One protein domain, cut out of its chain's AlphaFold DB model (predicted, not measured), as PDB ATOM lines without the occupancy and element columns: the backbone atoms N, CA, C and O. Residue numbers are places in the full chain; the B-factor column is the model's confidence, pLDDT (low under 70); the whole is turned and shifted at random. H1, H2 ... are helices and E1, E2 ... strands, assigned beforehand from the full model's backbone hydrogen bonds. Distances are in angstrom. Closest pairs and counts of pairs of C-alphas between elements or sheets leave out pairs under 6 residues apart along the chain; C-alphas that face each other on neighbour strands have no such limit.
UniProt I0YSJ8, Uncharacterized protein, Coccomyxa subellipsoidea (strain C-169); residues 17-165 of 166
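AT A GLANCE: This is residues 17 to 165 of the 166 residues of an uncharacterized protein of Coccomyxa subellipsoidea (strain C-169) (UniProt I0YSJ8). A twisted ribbon of two parallel strands, E1 and E2, has H2 packed along E1 and H1 beside E2 at one end of the domain, while H6 and H7 fold back on each other as a helical hairpin at the other end, reached through short H5. The helices make few contacts with one another, and the unnamed stretch of residues 65 to 76 runs through the middle. The printed part has 149 residues, with seven named helices and two named strands in the order H1 E1 H2 H3 H4 E2 H5 H6 H7, and is mostly helix. It is compact, with a radius of gyration of the C-alphas of 16.2 A and spans of 51, 37 and 24 A.

HOW THE PARTS SIT: E1, residues 35 to 43, and E2, residues 109 to 117, are parallel neighbours at 34 degrees; N 37 and O 109 are within hydrogen-bond range at 3.0 A, as are N 42 and O 115 at 2.8 A. E2 bends by 79 degrees at residue 112. E1, then H2, residues 47 to 64, H3, residues 77 to 82, and H4, residues 93 to 105, then E2 form a strand-helix-strand unit, two parallel neighbour strands with helices between them in the chain. The closest C-alphas of E1 and H2 are those of Thr 40 and Ala 58, 5.1 A apart; those of E1 and H4 are Trp 35 and Leu 101, 7.3 A. H3 and H4 are near each other, with 8 pairs of C-alphas within 10 A. Residues 74 to 75 pair antiparallel with residues 35 to 36 of E1. The closest C-alphas of E2 and H1, residues 17 to 29, are Val 111 and Phe 22, 6.7 A. H6, residues 127 to 142, and H7, residues 147 to 163, form a helical hairpin; they touch, with the C-alphas of Ile 137 and Leu 150 closest at 6.0 A, at a shallow tilt of 15 degrees, opposite ways. H7 touches H5, residues 119 to 125, with residues 157 to 162 alone, about perpendicular at 87 degrees; the C-alphas of Leu 125 and Ser 161 are closest, 5.8 A. H2 and H6 are apart. Every O i to N i+4 pair is within hydrogen-bond range in H1, H3, H4, H6 and H7; H2 has 13 of 14, and H5 has 1 of 3, beside 1 of 4 O i to N i+3 pairs.

IN THESE COORDINATES: E1 is 24.1 A long and E2 20.0 A. H2 measures 26.0 A, H7 24.5 A, H6 22.7 A, H1 18.3 A and H4 18.0 A; H3 and H5 are shorter. H1 begins at C-alpha 17, (-20.744, 30.796, -1.052), and H7 ends at C-alpha 163, (-7.076, 62.003, -19.521).

THE WHOLE: The two C-alphas farthest apart, Gly 30 and Gln 164, are 51.8 A apart. The printed part has no cut, and the link from H2 to H3, 12 residues, is long. The mean pLDDT of the printed part is 76.0; 57 residues are under 70, among them residues 42 to 56 and 116 to 125.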
ATOM      1  N   ARG A  17     -20.860  31.741   0.067       59.16
ATOM      2  CA  ARG A  17     -20.744  30.796  -1.052       59.16
ATOM      3  C   ARG A  17     -19.293  30.428  -1.360       59.16
ATOM      4  O   ARG A  17     -19.029  29.286  -1.724       59.16
ATOM      5  N   ILE A  18     -18.356  31.359  -1.172       61.81
ATOM      6  CA  ILE A  18     -16.926  31.152  -1.442       61.81
ATOM      7  C   ILE A  18     -16.313  30.204  -0.409       61.81
ATOM      8  O   ILE A  18     -15.654  29.233  -0.778       61.81
ATOM      9  N   THR A  19     -16.580  30.442   0.877       62.03
ATOM     10  CA  THR A  19     -16.097  29.583   1.970       62.03
ATOM     11  C   THR A  19     -16.620  28.156   1.821       62.03
ATOM     12  O   THR A  19     -15.851  27.200   1.913       62.03
ATOM     13  N   ARG A  20     -17.908  28.012   1.484       67.25
ATOM     14  CA  ARG A  20     -18.556  26.708   1.319       67.25
ATOM     15  C   ARG A  20     -17.997  25.913   0.136       67.25
ATOM     16  O   ARG A  20     -17.849  24.702   0.240       67.25
ATOM     17  N   ALA A  21     -17.655  26.580  -0.970       67.81
ATOM     18  CA  ALA A  21     -17.047  25.929  -2.131       67.81
ATOM     19  C   ALA A  21     -15.662  25.339  -1.808       67.81
ATOM     20  O   ALA A  21     -15.336  24.242  -2.263       67.81
ATOM     21  N   PHE A  22     -14.863  26.037  -0.995       67.00
ATOM     22  CA  PHE A  22     -13.573  25.531  -0.530       67.00
ATOM     23  C   PHE A  22     -13.724  24.335   0.417       67.00
ATOM     24  O   PHE A  22     -13.058  23.320   0.220       67.00
ATOM     25  N   GLU A  23     -14.614  24.432   1.408       70.06
ATOM     26  CA  GLU A  23     -14.886  23.342   2.355       70.06
ATOM     27  C   GLU A  23     -15.363  22.082   1.620       70.06
ATOM     28  O   GLU A  23     -14.749  21.024   1.754       70.06
ATOM     29  N   GLN A  24     -16.344  22.221   0.723       71.00
ATOM     30  CA  GLN A  24     -16.854  21.116  -0.095       71.00
ATOM     31  C   GLN A  24     -15.783  20.496  -1.003       71.00
ATOM     32  O   GLN A  24     -15.775  19.283  -1.220       71.00
ATOM     33  N   TYR A  25     -14.878  21.306  -1.561       68.75
ATOM     34  CA  TYR A  25     -13.777  20.798  -2.380       68.75
ATOM     35  C   TYR A  25     -12.740  20.043  -1.534       68.75
ATOM     36  O   TYR A  25     -12.276  18.974  -1.939       68.75
ATOM     37  N   SER A  26     -12.394  20.573  -0.356       66.94
ATOM     38  CA  SER A  26     -11.473  19.938   0.592       66.94
ATOM     39  C   SER A  26     -12.011  18.590   1.076       66.94
ATOM     40  O   SER A  26     -11.248  17.630   1.146       66.94
ATOM     41  N   GLU A  27     -13.310  18.507   1.374       68.50
ATOM     42  CA  GLU A  27     -13.990  17.272   1.788       68.50
ATOM     43  C   GLU A  27     -14.022  16.235   0.659       68.50
ATOM     44  O   GLU A  27     -13.658  15.082   0.866       68.50
ATOM     45  N   ARG A  28     -14.385  16.646  -0.566       65.81
ATOM     46  CA  ARG A  28     -14.486  15.739  -1.725       65.81
ATOM     47  C   ARG A  28     -13.155  15.175  -2.208       65.81
ATOM     48  O   ARG A  28     -13.129  14.080  -2.758       65.81
ATOM     49  N   THR A  29     -12.074  15.939  -2.088       60.97
ATOM     50  CA  THR A  29     -10.766  15.554  -2.648       60.97
ATOM     51  C   THR A  29      -9.791  15.015  -1.606       60.97
ATOM     52  O   THR A  29      -8.686  14.622  -1.971       60.97
ATOM     53  N   GLY A  30     -10.147  15.056  -0.316       59.47
ATOM     54  CA  GLY A  30      -9.229  14.759   0.790       59.47
ATOM     55  C   GLY A  30      -8.055  15.743   0.906       59.47
ATOM     56  O   GLY A  30      -7.200  15.594   1.779       59.47
ATOM     57  N   LYS A  31      -7.988  16.771   0.046       60.91
ATOM     58  CA  LYS A  31      -6.938  17.789   0.066       60.91
ATOM     59  C   LYS A  31      -7.257  18.808   1.151       60.91
ATOM     60  O   LYS A  31      -7.951  19.790   0.896       60.91
ATOM     61  N   SER A  32      -6.724  18.602   2.354       59.38
ATOM     62  CA  SER A  32      -6.772  19.592   3.438       59.38
ATOM     63  C   SER A  32      -5.805  20.752   3.159       59.38
ATOM     64  O   SER A  32      -4.746  20.906   3.760       59.38
ATOM     65  N   GLY A  33      -6.159  21.600   2.194       68.12
ATOM     66  CA  GLY A  33      -5.395  22.809   1.911       68.12
ATOM     67  C   GLY A  33      -5.386  23.766   3.101       68.12
ATOM     68  O   GLY A  33      -6.405  23.969   3.772       68.12
ATOM     69  N   VAL A  34      -4.244  24.404   3.344       81.38
ATOM     70  CA  VAL A  34      -4.144  25.543   4.271       81.38
ATOM     71  C   VAL A  34      -4.645  26.831   3.603       81.38
ATOM     72  O   VAL A  34      -5.186  27.717   4.271       81.38
ATOM     73  N   TRP A  35      -4.512  26.915   2.277       86.31
ATOM     74  CA  TRP A  35      -4.922  28.054   1.463       86.31
ATOM     75  C   TRP A  35      -5.222  27.647   0.011       86.31
ATOM     76  O   TRP A  35      -4.890  26.539  -0.424       86.31
ATOM     77  N   GLY A  36      -5.834  28.551  -0.751       84.81
ATOM     78  CA  GLY A  36      -6.049  28.371  -2.180       84.81
ATOM     79  C   GLY A  36      -6.812  29.508  -2.861       84.81
ATOM     80  O   GLY A  36      -6.912  30.610  -2.328       84.81
ATOM     81  N   CYS A  37      -7.292  29.248  -4.076       83.50
ATOM     82  CA  CYS A  37      -7.996  30.215  -4.923       83.50
ATOM     83  C   CYS A  37      -8.956  29.525  -5.907       83.50
ATOM     84  O   CYS A  37      -8.899  28.306  -6.103       83.50
ATOM     85  N   PHE A  38      -9.811  30.304  -6.571       80.00
ATOM     86  CA  PHE A  38     -10.562  29.813  -7.724       80.00
ATOM     87  C   PHE A  38      -9.704  29.763  -8.986       80.00
ATOM     88  O   PHE A  38      -8.815  30.585  -9.219       80.00
ATOM     89  N   SER A  39     -10.030  28.798  -9.843       72.56
ATOM     90  CA  SER A  39      -9.296  28.540 -11.078       72.56
ATOM     91  C   SER A  39      -9.304  29.699 -12.073       72.56
ATOM     92  O   SER A  39      -8.350  29.831 -12.835       72.56
ATOM     93  N   THR A  40     -10.352  30.528 -12.097       70.12
ATOM     94  CA  THR A  40     -10.465  31.622 -13.068       70.12
ATOM     95  C   THR A  40     -11.358  32.765 -12.572       70.12
ATOM     96  O   THR A  40     -11.930  32.713 -11.483       70.12
ATOM     97  N   ILE A  41     -11.467  33.811 -13.388       70.38
ATOM     98  CA  ILE A  41     -12.351  34.962 -13.194       70.38
ATOM     99  C   ILE A  41     -13.379  35.013 -14.322       70.38
ATOM    100  O   ILE A  41     -13.029  34.814 -15.480       70.38
ATOM    101  N   GLN A  42     -14.634  35.326 -14.018       69.44
ATOM    102  CA  GLN A  42     -15.661  35.537 -15.034       69.44
ATOM    103  C   GLN A  42     -15.869  37.033 -15.252       69.44
ATOM    104  O   GLN A  42     -16.054  37.792 -14.298       69.44
ATOM    105  N   LEU A  43     -15.832  37.455 -16.516       63.53
ATOM    106  CA  LEU A  43     -16.151  38.818 -16.924       63.53
ATOM    107  C   LEU A  43     -17.538  38.853 -17.559       63.53
ATOM    108  O   LEU A  43     -17.776  38.193 -18.563       63.53
ATOM    109  N   ASP A  44     -18.405  39.694 -17.012       60.16
ATOM    110  CA  ASP A  44     -19.808  39.836 -17.422       60.16
ATOM    111  C   ASP A  44     -19.986  40.409 -18.851       60.16
ATOM    112  O   ASP A  44     -21.008  40.209 -19.492       60.16
ATOM    113  N   LYS A  45     -18.980  41.115 -19.402       56.78
ATOM    114  CA  LYS A  45     -19.175  42.005 -20.569       56.78
ATOM    115  C   LYS A  45     -18.380  41.706 -21.852       56.78
ATOM    116  O   LYS A  45     -18.446  42.510 -22.775       56.78
ATOM    117  N   PHE A  46     -17.621  40.607 -21.963       56.34
ATOM    118  CA  PHE A  46     -16.575  40.503 -23.011       56.34
ATOM    119  C   PHE A  46     -16.651  39.339 -24.027       56.34
ATOM    120  O   PHE A  46     -15.658  39.099 -24.715       56.34
ATOM    121  N   GLY A  47     -17.781  38.640 -24.200       62.34
ATOM    122  CA  GLY A  47     -17.968  37.660 -25.298       62.34
ATOM    123  C   GLY A  47     -16.790  36.678 -25.485       62.34
ATOM    124  O   GLY A  47     -16.207  36.220 -24.506       62.34
ATOM    125  N   VAL A  48     -16.364  36.398 -26.725       56.94
ATOM    126  CA  VAL A  48     -15.223  35.494 -27.036       56.94
ATOM    127  C   VAL A  48     -13.887  35.969 -26.432       56.94
ATOM    128  O   VAL A  48     -13.063  35.157 -26.010       56.94
ATOM    129  N   ARG A  49     -13.678  37.287 -26.295       60.34
ATOM    130  CA  ARG A  49     -12.468  37.861 -25.671       60.34
ATOM    131  C   ARG A  49     -12.383  37.540 -24.173       60.34
ATOM    132  O   ARG A  49     -11.286  37.440 -23.628       60.34
ATOM    133  N   SER A  50     -13.524  37.315 -23.518       64.19
ATOM    134  CA  SER A  50     -13.576  36.862 -22.123       64.19
ATOM    135  C   SER A  50     -13.127  35.407 -21.953       64.19
ATOM    136  O   SER A  50     -12.567  35.071 -20.912       64.19
ATOM    137  N   ALA A  51     -13.342  34.552 -22.959       66.12
ATOM    138  CA  ALA A  51     -12.978  33.137 -22.903       66.12
ATOM    139  C   ALA A  51     -11.460  32.944 -23.023       66.12
ATOM    140  O   ALA A  51     -10.871  32.203 -22.238       66.12
ATOM    141  N   LEU A  52     -10.807  33.680 -23.933       67.69
ATOM    142  CA  LEU A  52      -9.344  33.669 -24.042       67.69
ATOM    143  C   LEU A  52      -8.687  34.163 -22.745       67.69
ATOM    144  O   LEU A  52      -7.752  33.536 -22.259       67.69
ATOM    145  N   LEU A  53      -9.219  35.227 -22.129       69.12
ATOM    146  CA  LEU A  53      -8.732  35.696 -20.829       69.12
ATOM    147  C   LEU A  53      -8.885  34.628 -19.747       69.12
ATOM    148  O   LEU A  53      -7.941  34.378 -19.000       69.12
ATOM    149  N   GLN A  54     -10.067  34.018 -19.650       68.94
ATOM    150  CA  GLN A  54     -10.333  32.956 -18.685       68.94
ATOM    151  C   GLN A  54      -9.334  31.810 -18.836       68.94
ATOM    152  O   GLN A  54      -8.830  31.315 -17.829       68.94
ATOM    153  N   ALA A  55      -9.007  31.441 -20.078       69.19
ATOM    154  CA  ALA A  55      -8.007  30.429 -20.384       69.19
ATOM    155  C   ALA A  55      -6.594  30.874 -19.981       69.19
ATOM    156  O   ALA A  55      -5.895  30.117 -19.313       69.19
ATOM    157  N   THR A  56      -6.175  32.104 -20.300       69.44
ATOM    158  CA  THR A  56      -4.851  32.623 -19.914       69.44
ATOM    159  C   THR A  56      -4.699  32.729 -18.394       69.44
ATOM    160  O   THR A  56      -3.663  32.342 -17.855       69.44
ATOM    161  N   VAL A  57      -5.725  33.202 -17.678       70.31
ATOM    162  CA  VAL A  57      -5.722  33.284 -16.207       70.31
ATOM    163  C   VAL A  57      -5.684  31.890 -15.595       70.31
ATOM    164  O   VAL A  57      -4.865  31.646 -14.706       70.31
ATOM    165  N   ALA A  58      -6.505  30.962 -16.086       69.00
ATOM    166  CA  ALA A  58      -6.524  29.588 -15.596       69.00
ATOM    167  C   ALA A  58      -5.194  28.871 -15.849       69.00
ATOM    168  O   ALA A  58      -4.657  28.234 -14.940       69.00
ATOM    169  N   LEU A  59      -4.626  29.019 -17.048       69.88
ATOM    170  CA  LEU A  59      -3.334  28.446 -17.414       69.88
ATOM    171  C   LEU A  59      -2.220  29.015 -16.534       69.88
ATOM    172  O   LEU A  59      -1.481  28.255 -15.916       69.88
ATOM    173  N   ARG A  60      -2.145  30.344 -16.395       71.88
ATOM    174  CA  ARG A  60      -1.158  31.001 -15.530       71.88
ATOM    175  C   ARG A  60      -1.291  30.548 -14.080       71.88
ATOM    176  O   ARG A  60      -0.287  30.295 -13.429       71.88
ATOM    177  N   THR A  61      -2.510  30.438 -13.565       69.31
ATOM    178  CA  THR A  61      -2.748  30.022 -12.174       69.31
ATOM    179  C   THR A  61      -2.305  28.584 -11.946       69.31
ATOM    180  O   THR A  61      -1.660  28.303 -10.940       69.31
ATOM    181  N   ARG A  62      -2.592  27.689 -12.898       69.19
ATOM    182  CA  ARG A  62      -2.178  26.282 -12.845       69.19
ATOM    183  C   ARG A  62      -0.671  26.093 -13.019       69.19
ATOM    184  O   ARG A  62      -0.111  25.229 -12.363       69.19
ATOM    185  N   LEU A  63      -0.019  26.882 -13.875       67.12
ATOM    186  CA  LEU A  63       1.420  26.753 -14.136       67.12
ATOM    187  C   LEU A  63       2.278  27.483 -13.099       67.12
ATOM    188  O   LEU A  63       3.276  26.948 -12.627       67.12
ATOM    189  N   LEU A  64       1.905  28.713 -12.738       65.38
ATOM    190  CA  LEU A  64       2.720  29.573 -11.880       65.38
ATOM    191  C   LEU A  64       2.299  29.533 -10.413       65.38
ATOM    192  O   LEU A  64       3.047  30.043  -9.583       65.38
ATOM    193  N   HIS A  65       1.138  28.961 -10.069       69.62
ATOM    194  CA  HIS A  65       0.599  28.947  -8.701       69.62
ATOM    195  C   HIS A  65       0.590  30.338  -8.039       69.62
ATOM    196  O   HIS A  65       0.847  30.475  -6.842       69.62
ATOM    197  N   MET A  66       0.333  31.378  -8.836       68.56
ATOM    198  CA  MET A  66       0.263  32.772  -8.394       68.56
ATOM    199  C   MET A  66      -1.111  33.352  -8.731       68.56
ATOM    200  O   MET A  66      -1.252  34.046  -9.746       68.56
ATOM    201  N   PRO A  67      -2.143  33.025  -7.932       73.75
ATOM    202  CA  PRO A  67      -3.418  33.704  -8.048       73.75
ATOM    203  C   PRO A  67      -3.285  35.173  -7.651       73.75
ATOM    204  O   PRO A  67      -2.532  35.512  -6.740       73.75
ATOM    205  N   TYR A  68      -4.043  36.035  -8.314       73.56
ATOM    206  CA  TYR A  68      -4.232  37.410  -7.853       73.56
ATOM    207  C   TYR A  68      -5.408  37.502  -6.881       73.56
ATOM    208  O   TYR A  68      -6.237  36.594  -6.793       73.56
ATOM    209  N   GLY A  69      -5.523  38.631  -6.180       67.31
ATOM    210  CA  GLY A  69      -6.618  38.890  -5.248       67.31
ATOM    211  C   GLY A  69      -8.014  38.805  -5.878       67.31
ATOM    212  O   GLY A  69      -8.985  38.530  -5.178       67.31
ATOM    213  N   ASP A  70      -8.135  38.966  -7.200       69.75
ATOM    214  CA  ASP A  70      -9.404  38.816  -7.924       69.75
ATOM    215  C   ASP A  70      -9.847  37.358  -8.133       69.75
ATOM    216  O   ASP A  70     -11.005  37.124  -8.473       69.75
ATOM    217  N   GLN A  71      -8.988  36.380  -7.844       74.38
ATOM    218  CA  GLN A  71      -9.313  34.948  -7.865       74.38
ATOM    219  C   GLN A  71      -9.860  34.437  -6.521       74.38
ATOM    220  O   GLN A  71      -9.890  33.229  -6.287       74.38
ATOM    221  N   ALA A  72     -10.276  35.364  -5.646       79.62
ATOM    222  CA  ALA A  72     -10.758  35.142  -4.283       79.62
ATOM    223  C   ALA A  72      -9.890  34.140  -3.507       79.62
ATOM    224  O   ALA A  72     -10.252  32.979  -3.308       79.62
ATOM    225  N   ILE A  73      -8.722  34.616  -3.076       81.81
ATOM    226  CA  ILE A  73      -7.792  33.845  -2.251       81.81
ATOM    227  C   ILE A  73      -8.466  33.504  -0.914       81.81
ATOM    228  O   ILE A  73      -8.946  34.389  -0.206       81.81
ATOM    229  N   PHE A  74      -8.467  32.223  -0.559       84.25
ATOM    230  CA  PHE A  74      -8.937  31.710   0.724       84.25
ATOM    231  C   PHE A  74      -7.770  31.138   1.525       84.25
ATOM    232  O   PHE A  74      -6.854  30.520   0.989       84.25
ATOM    233  N   VAL A  75      -7.799  31.350   2.836       84.56
ATOM    234  CA  VAL A  75      -6.748  30.933   3.766       84.56
ATOM    235  C   VAL A  75      -7.382  30.603   5.111       84.56
ATOM    236  O   VAL A  75      -8.294  31.298   5.566       84.56
ATOM    237  N   ARG A  76      -6.912  29.543   5.772       83.81
ATOM    238  CA  ARG A  76      -7.360  29.222   7.130       83.81
ATOM    239  C   ARG A  76      -6.945  30.332   8.093       83.81
ATOM    240  O   ARG A  76      -5.813  30.805   8.069       83.81
ATOM    241  N   GLY A  77      -7.844  30.716   8.999       84.38
ATOM    242  CA  GLY A  77      -7.614  31.864   9.882       84.38
ATOM    243  C   GLY A  77      -6.361  31.754  10.764       84.38
ATOM    244  O   GLY A  77      -5.730  32.771  11.035       84.38
ATOM    245  N   HIS A  78      -5.976  30.545  11.193       83.56
ATOM    246  CA  HIS A  78      -4.728  30.347  11.942       83.56
ATOM    247  C   HIS A  78      -3.498  30.622  11.068       83.56
ATOM    248  O   HIS A  78      -2.616  31.356  11.493       83.56
ATOM    249  N   ALA A  79      -3.493  30.125   9.830       86.06
ATOM    250  CA  ALA A  79      -2.389  30.282   8.897       86.06
ATOM    251  C   ALA A  79      -2.206  31.736   8.462       86.06
ATOM    252  O   ALA A  79      -1.087  32.230   8.412       86.06
ATOM    253  N   PHE A  80      -3.310  32.456   8.231       87.00
ATOM    254  CA  PHE A  80      -3.269  33.891   7.944       87.00
ATOM    255  C   PHE A  80      -2.612  34.691   9.076       87.00
ATOM    256  O   PHE A  80      -1.826  35.597   8.810       87.00
ATOM    257  N   ARG A  81      -2.907  34.348  10.338       89.19
ATOM    258  CA  ARG A  81      -2.274  34.983  11.503       89.19
ATOM    259  C   ARG A  81      -0.809  34.591  11.648       89.19
ATOM    260  O   ARG A  81       0.006  35.462  11.916       89.19
ATOM    261  N   GLU A  82      -0.480  33.318  11.439       88.44
ATOM    262  CA  GLU A  82       0.888  32.800  11.552       88.44
ATOM    263  C   GLU A  82       1.848  33.501  10.582       88.44
ATOM    264  O   GLU A  82       2.963  33.844  10.957       88.44
ATOM    265  N   ILE A  83       1.403  33.789   9.356       89.12
ATOM    266  CA  ILE A  83       2.226  34.515   8.379       89.12
ATOM    267  C   ILE A  83       2.222  36.038   8.574       89.12
ATOM    268  O   ILE A  83       2.880  36.734   7.801       89.12
ATOM    269  N   GLY A  84       1.479  36.571   9.552       90.19
ATOM    270  CA  GLY A  84       1.397  38.007   9.846       90.19
ATOM    271  C   GLY A  84       0.366  38.794   9.027       90.19
ATOM    272  O   GLY A  84       0.432  40.015   8.979       90.19
ATOM    273  N   GLY A  85      -0.593  38.128   8.378       89.81
ATOM    274  CA  GLY A  85      -1.685  38.787   7.656       89.81
ATOM    275  C   GLY A  85      -1.258  39.520   6.378       89.81
ATOM    276  O   GLY A  85      -0.285  39.132   5.728       89.81
ATOM    277  N   PHE A  86      -2.000  40.557   5.976       88.62
ATOM    278  CA  PHE A  86      -1.598  41.442   4.874       88.62
ATOM    279  C   PHE A  86      -0.524  42.417   5.350       88.62
ATOM    280  O   PHE A  86      -0.624  42.953   6.451       88.62
ATOM    281  N   LYS A  87       0.475  42.669   4.502       87.44
ATOM    282  CA  LYS A  87       1.391  43.792   4.708       87.44
ATOM    283  C   LYS A  87       0.765  45.065   4.160       87.44
ATOM    284  O   LYS A  87       0.070  45.018   3.148       87.44
ATOM    285  N   GLU A  88       1.072  46.187   4.795       88.12
ATOM    286  CA  GLU A  88       0.728  47.512   4.287       88.12
ATOM    287  C   GLU A  88       1.649  47.849   3.110       88.12
ATOM    288  O   GLU A  88       2.726  48.414   3.279       88.12
ATOM    289  N   LEU A  89       1.253  47.418   1.912       86.12
ATOM    290  CA  LEU A  89       1.940  47.737   0.665       86.12
ATOM    291  C   LEU A  89       1.033  48.617  -0.204       86.12
ATOM    292  O   LEU A  89      -0.158  48.329  -0.319       86.12
ATOM    293  N   PRO A  90       1.575  49.645  -0.880       84.31
ATOM    294  CA  PRO A  90       0.790  50.506  -1.771       84.31
ATOM    295  C   PRO A  90       0.270  49.753  -3.008       84.31
ATOM    296  O   PRO A  90      -0.697  50.169  -3.645       84.31
ATOM    297  N   LEU A  91       0.931  48.649  -3.363       85.06
ATOM    298  CA  LEU A  91       0.561  47.728  -4.427       85.06
ATOM    299  C   LEU A  91       1.118  46.340  -4.083       85.06
ATOM    300  O   LEU A  91       2.134  46.241  -3.398       85.06
ATOM    301  N   LEU A  92       0.504  45.276  -4.612       86.31
ATOM    302  CA  LEU A  92       0.968  43.885  -4.475       86.31
ATOM    303  C   LEU A  92       0.828  43.277  -3.069       86.31
ATOM    304  O   LEU A  92       1.475  42.271  -2.775       86.31
ATOM    305  N   GLU A  93      -0.041  43.828  -2.216       87.25
ATOM    306  CA  GLU A  93      -0.374  43.253  -0.900       87.25
ATOM    307  C   GLU A  93      -0.849  41.789  -0.998       87.25
ATOM    308  O   GLU A  93      -0.500  40.941  -0.173       87.25
ATOM    309  N   ASP A  94      -1.608  41.475  -2.048       85.75
ATOM    310  CA  ASP A  94      -2.137  40.154  -2.360       85.75
ATOM    311  C   ASP A  94      -1.047  39.215  -2.890       85.75
ATOM    312  O   ASP A  94      -0.961  38.062  -2.470       85.75
ATOM    313  N   VAL A  95      -0.167  39.710  -3.761       84.88
ATOM    314  CA  VAL A  95       0.966  38.944  -4.298       84.88
ATOM    315  C   VAL A  95       1.992  38.624  -3.206       84.88
ATOM    316  O   VAL A  95       2.499  37.504  -3.163       84.88
ATOM    317  N   ASP A  96       2.288  39.558  -2.298       89.50
ATOM    318  CA  ASP A  96       3.140  39.299  -1.128       89.50
ATOM    319  C   ASP A  96       2.507  38.245  -0.202       89.50
ATOM    320  O   ASP A  96       3.196  37.306   0.210       89.50
ATOM    321  N   LEU A  97       1.194  38.332   0.053       89.38
ATOM    322  CA  LEU A  97       0.466  37.318   0.818       89.38
ATOM    323  C   LEU A  97       0.597  35.928   0.173       89.38
ATOM    324  O   LEU A  97       0.946  34.964   0.852       89.38
ATOM    325  N   VAL A  98       0.361  35.822  -1.138       87.69
ATOM    326  CA  VAL A  98       0.470  34.567  -1.899       87.69
ATOM    327  C   VAL A  98       1.890  34.012  -1.866       87.69
ATOM    328  O   VAL A  98       2.069  32.811  -1.657       87.69
ATOM    329  N   ARG A  99       2.914  34.862  -2.017       87.12
ATOM    330  CA  ARG A  99       4.321  34.443  -1.912       87.12
ATOM    331  C   ARG A  99       4.624  33.859  -0.535       87.12
ATOM    332  O   ARG A  99       5.227  32.791  -0.462       87.12
ATOM    333  N   ARG A 100       4.185  34.515   0.545       90.06
ATOM    334  CA  ARG A 100       4.389  34.030   1.922       90.06
ATOM    335  C   ARG A 100       3.625  32.740   2.205       90.06
ATOM    336  O   ARG A 100       4.203  31.809   2.759       90.06
ATOM    337  N   LEU A 101       2.367  32.645   1.774       88.38
ATOM    338  CA  LEU A 101       1.571  31.419   1.890       88.38
ATOM    339  C   LEU A 101       2.224  30.254   1.152       88.38
ATOM    340  O   LEU A 101       2.334  29.165   1.706       88.38
ATOM    341  N   ARG A 102       2.712  30.496  -0.066       87.06
ATOM    342  CA  ARG A 102       3.392  29.478  -0.862       87.06
ATOM    343  C   ARG A 102       4.714  29.040  -0.240       87.06
ATOM    344  O   ARG A 102       4.995  27.847  -0.217       87.06
ATOM    345  N   ALA A 103       5.505  29.982   0.269       87.62
ATOM    346  CA  ALA A 103       6.766  29.678   0.940       87.62
ATOM    347  C   ALA A 103       6.560  28.843   2.215       87.62
ATOM    348  O   ALA A 103       7.383  27.986   2.518       87.62
ATOM    349  N   ARG A 104       5.461  29.071   2.950       88.50
ATOM    350  CA  ARG A 104       5.177  28.387   4.220       88.50
ATOM    351  C   ARG A 104       4.407  27.073   4.065       88.50
ATOM    352  O   ARG A 104       4.719  26.118   4.765       88.50
ATOM    353  N   TYR A 105       3.404  27.028   3.188       86.56
ATOM    354  CA  TYR A 105       2.433  25.927   3.096       86.56
ATOM    355  C   TYR A 105       2.392  25.238   1.724       86.56
ATOM    356  O   TYR A 105       1.565  24.355   1.508       86.56
ATOM    357  N   GLY A 106       3.254  25.630   0.783       85.38
ATOM    358  CA  GLY A 106       3.316  25.028  -0.547       85.38
ATOM    359  C   GLY A 106       2.213  25.507  -1.495       85.38
ATOM    360  O   GLY A 106       1.682  26.610  -1.362       85.38
ATOM    361  N   ALA A 107       1.912  24.704  -2.515       82.75
ATOM    362  CA  ALA A 107       1.002  25.085  -3.595       82.75
ATOM    363  C   ALA A 107      -0.448  25.319  -3.109       82.75
ATOM    364  O   ALA A 107      -0.910  24.630  -2.196       82.75
ATOM    365  N   PRO A 108      -1.190  26.259  -3.729       84.56
ATOM    366  CA  PRO A 108      -2.585  26.504  -3.390       84.56
ATOM    367  C   PRO A 108      -3.482  25.335  -3.792       84.56
ATOM    368  O   PRO A 108      -3.273  24.689  -4.820       84.56
ATOM    369  N   VAL A 109      -4.580  25.161  -3.062       84.56
ATOM    370  CA  VAL A 109      -5.720  24.397  -3.571       84.56
ATOM    371  C   VAL A 109      -6.440  25.220  -4.642       84.56
ATOM    372  O   VAL A 109      -6.920  26.320  -4.376       84.56
ATOM    373  N   ILE A 110      -6.518  24.689  -5.862       81.56
ATOM    374  CA  ILE A 110      -7.232  25.331  -6.972       81.56
ATOM    375  C   ILE A 110      -8.640  24.745  -7.051       81.56
ATOM    376  O   ILE A 110      -8.820  23.603  -7.476       81.56
ATOM    377  N   VAL A 111      -9.637  25.541  -6.671       80.50
ATOM    378  CA  VAL A 111     -11.050  25.156  -6.751       80.50
ATOM    379  C   VAL A 111     -11.569  25.435  -8.170       80.50
ATOM    380  O   VAL A 111     -11.450  26.571  -8.649       80.50
ATOM    381  N   PRO A 112     -12.135  24.434  -8.873       72.88
ATOM    382  CA  PRO A 112     -12.800  24.647 -10.152       72.88
ATOM    383  C   PRO A 112     -13.964  25.624  -9.987       72.88
ATOM    384  O   PRO A 112     -14.803  25.456  -9.105       72.88
ATOM    385  N   GLY A 113     -14.006  26.652 -10.828       71.44
ATOM    386  CA  GLY A 113     -15.003  27.713 -10.740       71.44
ATOM    387  C   GLY A 113     -14.421  29.076 -11.082       71.44
ATOM    388  O   GLY A 113     -13.198  29.240 -11.187       71.44
ATOM    389  N   ALA A 114     -15.321  30.038 -11.264       67.50
ATOM    390  CA  ALA A 114     -14.988  31.400 -11.630       67.50
ATOM    391  C   ALA A 114     -15.544  32.397 -10.612       67.50
ATOM    392  O   ALA A 114     -16.693  32.289 -10.183       67.50
ATOM    393  N   VAL A 115     -14.735  33.392 -10.251       70.06
ATOM    394  CA  VAL A 115     -15.198  34.541  -9.466       70.06
ATOM    395  C   VAL A 115     -15.635  35.630 -10.430       70.06
ATOM    396  O   VAL A 115     -14.866  36.032 -11.304       70.06
ATOM    397  N   MET A 116     -16.863  36.121 -10.283       67.56
ATOM    398  CA  MET A 116     -17.341  37.226 -11.105       67.56
ATOM    399  C   MET A 116     -16.578  38.500 -10.735       67.56
ATOM    400  O   MET A 116     -16.688  39.002  -9.616       67.56
ATOM    401  N   THR A 117     -15.793  39.024 -11.673       66.94
ATOM    402  CA  THR A 117     -15.036  40.263 -11.486       66.94
ATOM    403  C   THR A 117     -15.595  41.358 -12.380       66.94
ATOM    404  O   THR A 117     -16.020  41.123 -13.513       66.94
ATOM    405  N   SER A 118     -15.638  42.588 -11.869       60.66
ATOM    406  CA  SER A 118     -16.239  43.685 -12.622       60.66
ATOM    407  C   SER A 118     -15.349  44.083 -13.804       60.66
ATOM    408  O   SER A 118     -14.180  44.432 -13.615       60.66
ATOM    409  N   ALA A 119     -15.937  44.139 -15.003       60.25
ATOM    410  CA  ALA A 119     -15.307  44.608 -16.244       60.25
ATOM    411  C   ALA A 119     -14.679  46.014 -16.143       60.25
ATOM    412  O   ALA A 119     -13.753  46.335 -16.883       60.25
ATOM    413  N   ARG A 120     -15.093  46.812 -15.148       61.97
ATOM    414  CA  ARG A 120     -14.648  48.194 -14.900       61.97
ATOM    415  C   ARG A 120     -13.128  48.379 -14.845       61.97
ATOM    416  O   ARG A 120     -12.643  49.461 -15.167       61.97
ATOM    417  N   ARG A 121     -12.375  47.361 -14.403       63.66
ATOM    418  CA  ARG A 121     -10.898  47.399 -14.380       63.66
ATOM    419  C   ARG A 121     -10.319  47.417 -15.799       63.66
ATOM    420  O   ARG A 121      -9.345  48.116 -16.048       63.66
ATOM    421  N   TRP A 122     -10.947  46.681 -16.707       64.06
ATOM    422  CA  TRP A 122     -10.501  46.458 -18.081       64.06
ATOM    423  C   TRP A 122     -11.023  47.523 -19.051       64.06
ATOM    424  O   TRP A 122     -10.348  47.834 -20.029       64.06
ATOM    425  N   ASP A 123     -12.161  48.145 -18.735       63.09
ATOM    426  CA  ASP A 123     -12.780  49.198 -19.554       63.09
ATOM    427  C   ASP A 123     -11.942  50.486 -19.661       63.09
ATOM    428  O   ASP A 123     -12.153  51.277 -20.580       63.09
ATOM    429  N   ARG A 124     -11.015  50.733 -18.720       65.06
ATOM    430  CA  ARG A 124     -10.248  51.994 -18.655       65.06
ATOM    431  C   ARG A 124      -8.934  51.954 -19.429       65.06
ATOM    432  O   ARG A 124      -8.681  52.839 -20.230       65.06
ATOM    433  N   LEU A 125      -8.104  50.945 -19.179       65.75
ATOM    434  CA  LEU A 125      -6.767  50.814 -19.778       65.75
ATOM    435  C   LEU A 125      -6.757  49.943 -21.038       65.75
ATOM    436  O   LEU A 125      -5.778  49.941 -21.778       65.75
ATOM    437  N   GLY A 126      -7.833  49.195 -21.285       71.25
ATOM    438  CA  GLY A 126      -7.859  48.168 -22.313       71.25
ATOM    439  C   GLY A 126      -7.196  46.870 -21.849       71.25
ATOM    440  O   GLY A 126      -6.366  46.825 -20.936       71.25
ATOM    441  N   PHE A 127      -7.606  45.781 -22.492       67.06
ATOM    442  CA  PHE A 127      -7.244  44.416 -22.123       67.06
ATOM    443  C   PHE A 127      -5.737  44.131 -22.182       67.06
ATOM    444  O   PHE A 127      -5.137  43.667 -21.209       67.06
ATOM    445  N   VAL A 128      -5.130  44.426 -23.331       71.62
ATOM    446  CA  VAL A 128      -3.719  44.129 -23.603       71.62
ATOM    447  C   VAL A 128      -2.825  44.961 -22.692       71.62
ATOM    448  O   VAL A 128      -1.987  44.407 -21.987       71.62
ATOM    449  N   THR A 129      -3.078  46.266 -22.615       77.31
ATOM    450  CA  THR A 129      -2.319  47.199 -21.775       77.31
ATOM    451  C   THR A 129      -2.370  46.810 -20.303       77.31
ATOM    452  O   THR A 129      -1.337  46.771 -19.646       77.31
ATOM    453  N   THR A 130      -3.553  46.455 -19.783       76.06
ATOM    454  CA  THR A 130      -3.697  46.020 -18.384       76.06
ATOM    455  C   THR A 130      -2.921  44.728 -18.122       76.06
ATOM    456  O   THR A 130      -2.271  44.595 -17.089       76.06
ATOM    457  N   THR A 131      -2.956  43.780 -19.063       74.31
ATOM    458  CA  THR A 131      -2.229  42.510 -18.937       74.31
ATOM    459  C   THR A 131      -0.718  42.736 -18.951       74.31
ATOM    460  O   THR A 131      -0.035  42.257 -18.052       74.31
ATOM    461  N   LEU A 132      -0.199  43.497 -19.920       80.00
ATOM    462  CA  LEU A 132       1.229  43.805 -20.025       80.00
ATOM    463  C   LEU A 132       1.736  44.584 -18.809       80.00
ATOM    464  O   LEU A 132       2.768  44.226 -18.253       80.00
ATOM    465  N   LEU A 133       0.983  45.587 -18.348       83.50
ATOM    466  CA  LEU A 133       1.322  46.359 -17.153       83.50
ATOM    467  C   LEU A 133       1.405  45.464 -15.911       83.50
ATOM    468  O   LEU A 133       2.378  45.538 -15.167       83.50
ATOM    469  N   ASN A 134       0.425  44.580 -15.706       81.06
ATOM    470  CA  ASN A 134       0.440  43.649 -14.577       81.06
ATOM    471  C   ASN A 134       1.641  42.690 -14.639       81.06
ATOM    472  O   ASN A 134       2.251  42.414 -13.608       81.06
ATOM    473  N   GLN A 135       2.004  42.199 -15.830       81.62
ATOM    474  CA  GLN A 135       3.170  41.325 -15.994       81.62
ATOM    475  C   GLN A 135       4.489  42.074 -15.779       81.62
ATOM    476  O   GLN A 135       5.374  41.555 -15.104       81.62
ATOM    477  N   ALA A 136       4.605  43.307 -16.277       84.62
ATOM    478  CA  ALA A 136       5.768  44.158 -16.045       84.62
ATOM    479  C   ALA A 136       5.953  44.465 -14.551       84.62
ATOM    480  O   ALA A 136       7.060  44.347 -14.031       84.62
ATOM    481  N   ILE A 137       4.864  44.781 -13.841       86.75
ATOM    482  CA  ILE A 137       4.879  45.012 -12.391       86.75
ATOM    483  C   ILE A 137       5.324  43.754 -11.639       86.75
ATOM    484  O   ILE A 137       6.150  43.848 -10.735       86.75
ATOM    485  N   LEU A 138       4.813  42.574 -12.009       83.81
ATOM    486  CA  LEU A 138       5.241  41.317 -11.394       83.81
ATOM    487  C   LEU A 138       6.715  41.005 -11.647       83.81
ATOM    488  O   LEU A 138       7.405  40.574 -10.726       83.81
ATOM    489  N   ALA A 139       7.193  41.199 -12.876       84.06
ATOM    490  CA  ALA A 139       8.589  40.972 -13.228       84.06
ATOM    491  C   ALA A 139       9.509  41.924 -12.449       84.06
ATOM    492  O   ALA A 139      10.483  41.483 -11.845       84.06
ATOM    493  N   ALA A 140       9.145  43.206 -12.380       87.19
ATOM    494  CA  ALA A 140       9.858  44.211 -11.600       87.19
ATOM    495  C   ALA A 140       9.853  43.877 -10.094       87.19
ATOM    496  O   ALA A 140      10.881  43.953  -9.427       87.19
ATOM    497  N   TRP A 141       8.725  43.405  -9.555       86.69
ATOM    498  CA  TRP A 141       8.658  42.916  -8.176       86.69
ATOM    499  C   TRP A 141       9.558  41.701  -7.926       86.69
ATOM    500  O   TRP A 141      10.167  41.581  -6.863       86.69
ATOM    501  N   ALA A 142       9.661  40.790  -8.897       82.88
ATOM    502  CA  ALA A 142      10.499  39.601  -8.785       82.88
ATOM    503  C   ALA A 142      11.998  39.937  -8.727       82.88
ATOM    504  O   ALA A 142      12.730  39.245  -8.022       82.88
ATOM    505  N   VAL A 143      12.438  41.008  -9.399       89.25
ATOM    506  CA  VAL A 143      13.831  41.497  -9.350       89.25
ATOM    507  C   VAL A 143      14.108  42.460  -8.187       89.25
ATOM    508  O   VAL A 143      15.234  42.924  -8.041       89.25
ATOM    509  N   GLY A 144      13.115  42.735  -7.333       87.81
ATOM    510  CA  GLY A 144      13.288  43.518  -6.103       87.81
ATOM    511  C   GLY A 144      12.950  45.006  -6.212       87.81
ATOM    512  O   GLY A 144      13.317  45.769  -5.319       87.81
ATOM    513  N   THR A 145      12.243  45.442  -7.261       90.69
ATOM    514  CA  THR A 145      11.804  46.841  -7.382       90.69
ATOM    515  C   THR A 145      10.895  47.235  -6.206       90.69
ATOM    516  O   THR A 145       9.945  46.501  -5.912       90.69
ATOM    517  N   PRO A 146      11.119  48.395  -5.557       89.06
ATOM    518  CA  PRO A 146      10.313  48.829  -4.420       89.06
ATOM    519  C   PRO A 146       8.814  48.977  -4.754       89.06
ATOM    520  O   PRO A 146       8.478  49.467  -5.840       89.06
ATOM    521  N   PRO A 147       7.900  48.635  -3.823       87.44
ATOM    522  CA  PRO A 147       6.452  48.723  -4.034       87.44
ATOM    523  C   PRO A 147       5.967  50.117  -4.443       87.44
ATOM    524  O   PRO A 147       5.058  50.226  -5.263       87.44
ATOM    525  N   ASP A 148       6.583  51.176  -3.913       88.94
ATOM    526  CA  ASP A 148       6.208  52.566  -4.202       88.94
ATOM    527  C   ASP A 148       6.434  52.934  -5.674       88.94
ATOM    528  O   ASP A 148       5.595  53.578  -6.308       88.94
ATOM    529  N   VAL A 149       7.535  52.451  -6.262       88.69
ATOM    530  CA  VAL A 149       7.840  52.634  -7.689       88.69
ATOM    531  C   VAL A 149       6.801  51.907  -8.538       88.69
ATOM    532  O   VAL A 149       6.244  52.485  -9.470       88.69
ATOM    533  N   LEU A 150       6.470  50.666  -8.184       89.25
ATOM    534  CA  LEU A 150       5.456  49.882  -8.894       89.25
ATOM    535  C   LEU A 150       4.063  50.519  -8.795       89.25
ATOM    536  O   LEU A 150       3.325  50.563  -9.785       89.25
ATOM    537  N   ALA A 151       3.721  51.061  -7.625       88.62
ATOM    538  CA  ALA A 151       2.488  51.805  -7.409       88.62
ATOM    539  C   ALA A 151       2.426  53.042  -8.316       88.62
ATOM    540  O   ALA A 151       1.405  53.271  -8.967       88.62
ATOM    541  N   SER A 152       3.527  53.795  -8.434       89.50
ATOM    542  CA  SER A 152       3.604  54.963  -9.320       89.50
ATOM    543  C   SER A 152       3.314  54.611 -10.785       89.50
ATOM    544  O   SER A 152       2.541  55.313 -11.440       89.50
ATOM    545  N   TRP A 153       3.835  53.485 -11.287       87.62
ATOM    546  CA  TRP A 153       3.583  53.024 -12.654       87.62
ATOM    547  C   TRP A 153       2.118  52.644 -12.846       87.62
ATOM    548  O   TRP A 153       1.476  53.066 -13.811       87.62
ATOM    549  N   TYR A 154       1.568  51.883 -11.898       85.56
ATOM    550  CA  TYR A 154       0.190  51.411 -11.961       85.56
ATOM    551  C   TYR A 154      -0.819  52.567 -11.929       85.56
ATOM    552  O   TYR A 154      -1.712  52.660 -12.779       85.56
ATOM    553  N   TYR A 155      -0.674  53.478 -10.965       85.50
ATOM    554  CA  TYR A 155      -1.565  54.625 -10.833       85.50
ATOM    555  C   TYR A 155      -1.321  55.676 -11.918       85.50
ATOM    556  O   TYR A 155      -2.291  56.261 -12.401       85.50
ATOM    557  N   GLY A 156      -0.078  55.868 -12.366       85.06
ATOM    558  CA  GLY A 156       0.265  56.750 -13.483       85.06
ATOM    559  C   GLY A 156      -0.401  56.314 -14.789       85.06
ATOM    560  O   GLY A 156      -1.102  57.104 -15.423       85.06
ATOM    561  N   ALA A 157      -0.304  55.029 -15.142       82.00
ATOM    562  CA  ALA A 157      -0.981  54.473 -16.315       82.00
ATOM    563  C   ALA A 157      -2.510  54.662 -16.243       82.00
ATOM    564  O   ALA A 157      -3.167  55.023 -17.224       82.00
ATOM    565  N   LYS A 158      -3.090  54.491 -15.049       77.19
ATOM    566  CA  LYS A 158      -4.525  54.701 -14.810       77.19
ATOM    567  C   LYS A 158      -4.938  56.167 -14.989       77.19
ATOM    568  O   LYS A 158      -6.001  56.433 -15.558       77.19
ATOM    569  N   GLN A 159      -4.108  57.112 -14.549       78.62
ATOM    570  CA  GLN A 159      -4.342  58.547 -14.737       78.62
ATOM    571  C   GLN A 159      -4.268  58.952 -16.215       78.62
ATOM    572  O   GLN A 159      -5.161  59.656 -16.688       78.62
ATOM    573  N   LEU A 160      -3.282  58.449 -16.967       73.19
ATOM    574  CA  LEU A 160      -3.139  58.714 -18.405       73.19
ATOM    575  C   LEU A 160      -4.363  58.241 -19.202       73.19
ATOM    576  O   LEU A 160      -4.915  59.007 -19.990       73.19
ATOM    577  N   SER A 161      -4.866  57.036 -18.912       67.69
ATOM    578  CA  SER A 161      -6.090  56.522 -19.551       67.69
ATOM    579  C   SER A 161      -7.333  57.372 -19.263       67.69
ATOM    580  O   SER A 161      -8.244  57.454 -20.081       67.69
ATOM    581  N   THR A 162      -7.372  58.034 -18.103       63.34
ATOM    582  CA  THR A 162      -8.502  58.888 -17.716       63.34
ATOM    583  C   THR A 162      -8.455  60.235 -18.447       63.34
ATOM    584  O   THR A 162      -9.507  60.813 -18.710       63.34
ATOM    585  N   ARG A 163      -7.260  60.731 -18.802       62.28
ATOM    586  CA  ARG A 163      -7.076  62.003 -19.521       62.28
ATOM    587  C   ARG A 163      -7.359  61.908 -21.019       62.28
ATOM    588  O   ARG A 163      -7.927  62.843 -21.555       62.28
ATOM    589  N   GLN A 164      -7.046  60.791 -21.676       58.56
ATOM    590  CA  GLN A 164      -7.275  60.614 -23.124       58.56
ATOM    591  C   GLN A 164      -8.756  60.470 -23.541       58.56
ATOM    592  O   GLN A 164      -9.047  60.250 -24.710       58.56
ATOM    593  N   ARG A 165      -9.696  60.551 -22.591       53.41
ATOM    594  CA  ARG A 165     -11.146  60.442 -22.825       53.41
ATOM    595  C   ARG A 165     -11.923  61.747 -22.603       53.41
ATOM    596  O   ARG A 165     -13.148  61.715 -22.699       53.41
TER     597      ARG A 165